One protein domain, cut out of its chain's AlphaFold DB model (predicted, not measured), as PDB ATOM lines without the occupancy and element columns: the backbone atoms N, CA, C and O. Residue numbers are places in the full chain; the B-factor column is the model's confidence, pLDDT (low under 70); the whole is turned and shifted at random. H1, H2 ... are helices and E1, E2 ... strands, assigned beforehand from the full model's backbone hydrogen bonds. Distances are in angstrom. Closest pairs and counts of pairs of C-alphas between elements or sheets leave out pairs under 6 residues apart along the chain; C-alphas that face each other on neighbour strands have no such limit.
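Overview. This is residues 4 to 57 of the 65 residues of an uncharacterized protein of Sphingobacteriales bacterium (UniProt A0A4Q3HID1). Two small parts lie toward opposite ends of a flat, loose outline: a pair of parallel strands, E1 and E2, with the helix H1 loosely over it, and a separate hairpin of E3 and E4. Residues 29 to 41, a long stretch with no named element, lead from the first part to the second. The printed part has 54 residues, with one named helix and four named strands in the order E1, H1, E2, E3, E4; the sheet E1 E2 is parallel and the sheet E3 E4 antiparallel. The class is mixed, helices and strands, with 26 residues, under half, in named elements. The whole is loose, with a radius of gyration of the C-alphas of 13.5 A and spans of 42 by 25 by 12 A.

Arrangement. Start at E1, residues 4 to 6, and go on to H1, residues 14 to 22, where every O i to N i+4 pair is within hydrogen-bond range. The closest C-alphas of E1 and H1 are those of Val 4 and Lys 19, 7.0 A apart. Next comes E2, residues 25 to 28, whose closest C-alphas with H1 are those of Phe 26 and Leu 20, at 6.2 A. E1 and E2 are parallel neighbours at 13 degrees; look for N 4 and O 25 at 2.9 A and N 27 and O 4 at 2.8 A, within hydrogen-bond range. E1, H1 and E2 form a strand-helix-strand unit, two parallel neighbour strands with a helix between them in the chain, and its crossover is right-handed. Farther on, E3, residues 42 to 46, and E4, residues 52 to 56, form a hairpin, antiparallel at 147 degrees. There you will find N 43 and O 55 at 2.8 A and N 53 and O 45 at 2.9 A, within hydrogen-bond range. E3 and E4 are both apart from E1, H1 and E2.

Along the chain. Find C-alpha 4 at (163.085, 195.879, 315.788), where E1 begins; it runs 6.4 A to C-alpha 6. H1 runs 12.5 A from C-alpha 14 at (154.911, 208.559, 316.867) to C-alpha 22. E2 measures 10.0 A from C-alpha 25 to C-alpha 28. E3, from C-alpha 42 to C-alpha 46, and E4, from C-alpha 52 to C-alpha 56, measure 13.2 A each; E4 ends at (167.694, 218.646, 324.858).

Size, cuts and confidence. The two C-alphas farthest apart are those of Asp 24 and Ser 49, at 41.7 A. The printed part has no cut, and the link from E2 to E3, 13 residues, is long. The mean pLDDT of the printed part is 90.7, and residues 36 to 37 are under 70.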
ATOM      1  N   VAL A   4     162.729 194.480 316.026       97.25
ATOM      2  CA  VAL A   4     163.085 195.879 315.788       97.25
ATOM      3  C   VAL A   4     164.227 196.252 316.716       97.25
ATOM      4  O   VAL A   4     164.104 196.116 317.927       97.25
ATOM      5  N   MET A   5     165.314 196.767 316.149       96.31
ATOM      6  CA  MET A   5     166.416 197.377 316.892       96.31
ATOM      7  C   MET A   5     166.382 198.882 316.650       96.31
ATOM      8  O   MET A   5     166.379 199.323 315.497       96.31
ATOM      9  N   HIS A   6     166.322 199.683 317.712       93.81
ATOM     10  CA  HIS A   6     166.212 201.129 317.567       93.81
ATOM     11  C   HIS A   6     167.067 201.876 318.586       93.81
ATOM     12  O   HIS A   6     166.971 201.634 319.787       93.81
ATOM     13  N   GLN A   7     167.872 202.812 318.081       91.56
ATOM     14  CA  GLN A   7     168.582 203.780 318.907       91.56
ATOM     15  C   GLN A   7     167.573 204.809 319.438       91.56
ATOM     16  O   GLN A   7     166.860 205.411 318.625       91.56
ATOM     17  N   PRO A   8     167.473 205.008 320.762       88.62
ATOM     18  CA  PRO A   8     166.543 205.969 321.336       88.62
ATOM     19  C   PRO A   8     166.932 207.409 320.973       88.62
ATOM     20  O   PRO A   8     168.108 207.754 320.862       88.62
ATOM     21  N   TYR A   9     165.914 208.246 320.792       90.25
ATOM     22  CA  TYR A   9     166.038 209.695 320.624       90.25
ATOM     23  C   TYR A   9     165.653 210.375 321.944       90.25
ATOM     24  O   TYR A   9     164.942 209.778 322.751       90.25
ATOM     25  N   PHE A  10     166.070 211.629 322.137       88.31
ATOM     26  CA  PHE A  10     165.797 212.427 323.338       88.31
ATOM     27  C   PHE A  10     164.315 212.421 323.728       88.31
ATOM     28  O   PHE A  10     163.987 212.248 324.898       88.31
ATOM     29  N   LEU A  11     163.425 212.546 322.740       90.25
ATOM     30  CA  LEU A  11     162.001 212.291 322.919       90.25
ATOM     31  C   LEU A  11     161.486 211.315 321.852       90.25
ATOM     32  O   LEU A  11     161.820 211.459 320.670       90.25
ATOM     33  N   PRO A  12     160.660 210.327 322.240       89.75
ATOM     34  CA  PRO A  12     160.067 209.397 321.296       89.75
ATOM     35  C   PRO A  12     159.020 210.105 320.431       89.75
ATOM     36  O   PRO A  12     158.124 210.786 320.923       89.75
ATOM     37  N   TRP A  13     159.109 209.904 319.119       89.62
ATOM     38  CA  TRP A  13     158.087 210.328 318.159       89.62
ATOM     39  C   TRP A  13     157.040 209.229 317.907       89.62
ATOM     40  O   TRP A  13     157.222 208.070 318.285       89.62
ATOM     41  N   MET A  14     155.966 209.540 317.180       92.56
ATOM     42  CA  MET A  14     154.911 208.559 316.867       92.56
ATOM     43  C   MET A  14     155.441 207.281 316.197       92.56
ATOM     44  O   MET A  14     155.038 206.180 316.560       92.56
ATOM     45  N   GLY A  15     156.422 207.398 315.296       92.19
ATOM     46  CA  GLY A  15     157.021 206.237 314.628       92.19
ATOM     47  C   GLY A  15     157.806 205.301 315.558       92.19
ATOM     48  O   GLY A  15     157.992 204.132 315.228       92.19
ATOM     49  N   TYR A  16     158.257 205.778 316.721       93.50
ATOM     50  CA  TYR A  16     158.889 204.955 317.758       93.50
ATOM     51  C   TYR A  16     157.835 204.034 318.370       93.50
ATOM     52  O   TYR A  16     158.029 202.823 318.433       93.50
ATOM     53  N   PHE A  17     156.684 204.603 318.737       94.75
ATOM     54  CA  PHE A  17     155.573 203.851 319.310       94.75
ATOM     55  C   PHE A  17     154.955 202.878 318.309       94.75
ATOM     56  O   PHE A  17     154.645 201.753 318.683       94.75
ATOM     57  N   SER A  18     154.850 203.249 317.029       96.06
ATOM     58  CA  SER A  18     154.412 202.310 315.990       96.06
ATOM     59  C   SER A  18     155.341 201.100 315.910       96.06
ATOM     60  O   SER A  18     154.881 199.964 315.915       96.06
ATOM     61  N   LYS A  19     156.660 201.321 315.901       95.00
ATOM     62  CA  LYS A  19     157.635 200.223 315.909       95.00
ATOM     63  C   LYS A  19     157.524 199.353 317.157       95.00
ATOM     64  O   LYS A  19     157.618 198.140 317.040       95.00
ATOM     65  N   LEU A  20     157.324 199.966 318.321       95.19
ATOM     66  CA  LEU A  20     157.134 199.252 319.580       95.19
ATOM     67  C   LEU A  20     155.873 198.377 319.547       95.19
ATOM     68  O   LEU A  20     155.921 197.233 319.978       95.19
ATOM     69  N   LEU A  21     154.774 198.897 318.995       96.75
ATOM     70  CA  LEU A  21     153.490 198.202 318.902       96.75
ATOM     71  C   LEU A  21     153.517 197.013 317.928       96.75
ATOM     72  O   LEU A  21     152.856 196.010 318.178       96.75
ATOM     73  N   TYR A  22     154.255 197.122 316.819       96.56
ATOM     74  CA  TYR A  22     154.284 196.101 315.761       96.56
ATOM     75  C   TYR A  22     155.451 195.102 315.867       96.56
ATOM     76  O   TYR A  22     155.565 194.210 315.025       96.56
ATOM     77  N   ALA A  23     156.341 195.244 316.851       97.38
ATOM     78  CA  ALA A  23     157.472 194.339 317.029       97.38
ATOM     79  C   ALA A  23     157.103 193.137 317.912       97.38
ATOM     80  O   ALA A  23     156.593 193.309 319.013       97.38
ATOM     81  N   ASP A  24     157.475 191.923 317.485       98.00
ATOM     82  CA  ASP A  24     157.458 190.746 318.369       98.00
ATOM     83  C   ASP A  24     158.591 190.831 319.409       98.00
ATOM     84  O   ASP A  24     158.483 190.321 320.524       98.00
ATOM     85  N   LYS A  25     159.708 191.475 319.037       97.62
ATOM     86  CA  LYS A  25     160.831 191.805 319.924       97.62
ATOM     87  C   LYS A  25     161.321 193.219 319.643       97.62
ATOM     88  O   LYS A  25     161.753 193.505 318.529       97.62
ATOM     89  N   PHE A  26     161.313 194.075 320.658       97.00
ATOM     90  CA  PHE A  26     161.874 195.421 320.577       97.00
ATOM     91  C   PHE A  26     163.180 195.488 321.371       97.00
ATOM     92  O   PHE A  26     163.206 195.193 322.563       97.00
ATOM     93  N   ILE A  27     164.266 195.849 320.697       96.06
ATOM     94  CA  ILE A  27     165.619 195.911 321.243       96.06
ATOM     95  C   ILE A  27     166.033 197.378 321.266       96.06
ATOM     96  O   ILE A  27     166.092 198.044 320.225       96.06
ATOM     97  N   VAL A  28     166.324 197.874 322.462       93.62
ATOM     98  CA  VAL A  28     166.931 199.191 322.646       93.62
ATOM     99  C   VAL A  28     168.404 199.069 322.269       93.62
ATOM    100  O   VAL A  28     169.116 198.252 322.844       93.62
ATOM    101  N   LEU A  29     168.838 199.840 321.271       93.38
ATOM    102  CA  LEU A  29     170.237 199.901 320.850       93.38
ATOM    103  C   LEU A  29     170.907 201.093 321.541       93.38
ATOM    104  O   LEU A  29     170.830 202.219 321.048       93.38
ATOM    105  N   ASP A  30     171.508 200.843 322.697       88.19
ATOM    106  CA  ASP A  30     172.255 201.827 323.486       88.19
ATOM    107  C   ASP A  30     173.750 201.857 323.133       88.19
ATOM    108  O   ASP A  30     174.358 202.927 323.152       88.19
ATOM    109  N   ASP A  31     174.316 200.727 322.706       91.25
ATOM    110  CA  ASP A  31     175.681 200.630 322.178       91.25
ATOM    111  C   ASP A  31     175.764 201.086 320.707       91.25
ATOM    112  O   ASP A  31     175.933 200.304 319.768       91.25
ATOM    113  N   ALA A  32     175.561 202.385 320.485       85.94
ATOM    114  CA  ALA A  32     175.708 203.014 319.179       85.94
ATOM    115  C   ALA A  32     176.457 204.342 319.283       85.94
ATOM    116  O   ALA A  32     176.156 205.192 320.122       85.94
ATOM    117  N   SER A  33     177.400 204.559 318.364       84.25
ATOM    118  CA  SER A  33     178.184 205.791 318.306       84.25
ATOM    119  C   SER A  33     177.294 207.028 318.199       84.25
ATOM    120  O   SER A  33     176.436 207.140 317.317       84.25
ATOM    121  N   PHE A  34     177.543 208.001 319.073       82.88
ATOM    122  CA  PHE A  34     176.829 209.267 319.047       82.88
ATOM    123  C   PHE A  34     177.215 210.097 317.813       82.88
ATOM    124  O   PHE A  34     178.390 210.363 317.559       82.88
ATOM    125  N   SER A  35     176.216 210.559 317.057       77.31
ATOM    126  CA  SER A  35     176.416 211.430 315.895       77.31
ATOM    127  C   SER A  35     175.940 212.851 316.199       77.31
ATOM    128  O   SER A  35     174.739 213.114 316.304       77.31
ATOM    129  N   LYS A  36     176.891 213.789 316.309       68.62
ATOM    130  CA  LYS A  36     176.600 215.224 316.467       68.62
ATOM    131  C   LYS A  36     175.767 215.728 315.278       68.62
ATOM    132  O   LYS A  36     176.057 215.383 314.135       68.62
ATOM    133  N   ARG A  37     174.803 216.625 315.543       63.34
ATOM    134  CA  ARG A  37     173.885 217.274 314.567       63.34
ATOM    135  C   ARG A  37     172.691 216.439 314.087       63.34
ATOM    136  O   ARG A  37     171.991 216.862 313.169       63.34
ATOM    137  N   LYS A  38     172.420 215.288 314.696       72.31
ATOM    138  CA  LYS A  38     171.120 214.615 314.565       72.31
ATOM    139  C   LYS A  38     170.165 215.155 315.637       72.31
ATOM    140  O   LYS A  38     170.613 215.744 316.605       72.31
ATOM    141  N   PHE A  39     168.861 214.933 315.497       76.69
ATOM    142  CA  PHE A  39     167.865 215.252 316.538       76.69
ATOM    143  C   PHE A  39     167.850 214.203 317.671       76.69
ATOM    144  O   PHE A  39     166.814 213.938 318.270       76.69
ATOM    145  N   ILE A  40     168.985 213.538 317.910       85.50
ATOM    146  CA  ILE A  40     169.085 212.427 318.868       85.50
ATOM    147  C   ILE A  40     169.102 212.970 320.296       85.50
ATOM    148  O   ILE A  40     168.549 212.354 321.191       85.50
ATOM    149  N   ASP A  41     169.704 214.133 320.501       88.81
ATOM    150  CA  ASP A  41     169.966 214.764 321.793       88.81
ATOM    151  C   ASP A  41     169.028 215.925 322.117       88.81
ATOM    152  O   ASP A  41     169.008 216.411 323.247       88.81
ATOM    153  N   ARG A  42     168.255 216.375 321.124       89.69
ATOM    154  CA  ARG A  42     167.373 217.532 321.236       89.69
ATOM    155  C   ARG A  42     166.187 217.462 320.284       89.69
ATOM    156  O   ARG A  42     166.282 216.926 319.181       89.69
ATOM    157  N   VAL A  43     165.107 218.116 320.677       91.75
ATOM    158  CA  VAL A  43     163.886 218.307 319.895       91.75
ATOM    159  C   VAL A  43     163.465 219.777 319.949       91.75
ATOM    160  O   VAL A  43     163.809 220.496 320.887       91.75
ATOM    161  N   GLN A  44     162.740 220.243 318.934       92.19
ATOM    162  CA  GLN A  44     162.101 221.558 318.984       92.19
ATOM    163  C   GLN A  44     160.734 221.435 319.651       92.19
ATOM    164  O   GLN A  44     159.948 220.558 319.293       92.19
ATOM    165  N   ILE A  45     160.448 222.328 320.591       93.25
ATOM    166  CA  ILE A  45     159.140 222.455 321.231       93.25
ATOM    167  C   ILE A  45     158.652 223.894 321.124       93.25
ATOM    168  O   ILE A  45     159.446 224.824 320.982       93.25
ATOM    169  N   ILE A  46     157.339 224.064 321.210       96.31
ATOM    170  CA  ILE A  46     156.725 225.370 321.421       96.31
ATOM    171  C   ILE A  46     156.635 225.564 322.932       96.31
ATOM    172  O   ILE A  46     156.089 224.712 323.637       96.31
ATOM    173  N   ASN A  47     157.222 226.643 323.435       94.50
ATOM    174  CA  ASN A  47     157.163 226.971 324.853       94.50
ATOM    175  C   ASN A  47     155.771 227.534 325.230       94.50
ATOM    176  O   ASN A  47     154.950 227.819 324.353       94.50
ATOM    177  N   PRO A  48     155.476 227.742 326.525       96.81
ATOM    178  CA  PRO A  48     154.199 228.323 326.939       96.81
ATOM    179  C   PRO A  48     153.915 229.736 326.392       96.81
ATOM    180  O   PRO A  48     152.752 230.128 326.351       96.81
ATOM    181  N   SER A  49     154.936 230.494 325.963       96.69
ATOM    182  CA  SER A  49     154.767 231.799 325.300       96.69
ATOM    183  C   SER A  49     154.506 231.700 323.790       96.69
ATOM    184  O   SER A  49     154.255 232.722 323.156       96.69
ATOM    185  N   GLY A  50     154.505 230.497 323.204       96.62
ATOM    186  CA  GLY A  50     154.263 230.279 321.775       96.62
ATOM    187  C   GLY A  50     155.516 230.352 320.897       96.62
ATOM    188  O   GLY A  50     155.413 230.283 319.673       96.62
ATOM    189  N   GLU A  51     156.702 230.469 321.488       97.06
ATOM    190  CA  GLU A  51     157.972 230.576 320.774       97.06
ATOM    191  C   GLU A  51     158.623 229.203 320.589       97.06
ATOM    192  O   GLU A  51     158.550 228.317 321.448       97.06
ATOM    193  N   LEU A  52     159.301 229.031 319.454       96.56
ATOM    194  CA  LEU A  52     160.044 227.815 319.160       96.56
ATOM    195  C   LEU A  52     161.354 227.800 319.954       96.56
ATOM    196  O   LEU A  52     162.188 228.693 319.803       96.56
ATOM    197  N   MET A  53     161.575 226.749 320.742       94.69
ATOM    198  CA  MET A  53     162.819 226.548 321.482       94.69
ATOM    199  C   MET A  53     163.362 225.129 321.315       94.69
ATOM    200  O   MET A  53     162.627 224.185 321.024       94.69
ATOM    201  N   TRP A  54     164.669 224.978 321.518       91.25
ATOM    202  CA  TRP A  54     165.312 223.670 321.588       91.25
ATOM    203  C   TRP A  54     165.273 223.152 323.022       91.25
ATOM    204  O   TRP A  54     165.735 223.833 323.935       91.25
ATOM    205  N   LEU A  55     164.763 221.938 323.202       90.69
ATOM    206  CA  LEU A  55     164.859 221.178 324.442       90.69
ATOM    207  C   LEU A  55     165.747 219.961 324.184       90.69
ATOM    208  O   LEU A  55     165.514 219.220 323.231       90.69
ATOM    209  N   GLY A  56     166.761 219.755 325.011       88.81
ATOM    210  CA  GLY A  56     167.694 218.646 324.858       88.81
ATOM    211  C   GLY A  56     168.599 218.491 326.068       88.81
ATOM    212  O   GLY A  56     168.525 219.281 327.010       88.81
ATOM    213  N   LEU A  57     169.449 217.470 326.032       83.25
ATOM    214  CA  LEU A  57     170.474 217.250 327.049       83.25
ATOM    215  C   LEU A  57     171.763 217.969 326.663       83.25
ATOM    216  O   LEU A  57     172.146 218.004 325.493       83.25
TER     217      LEU A  57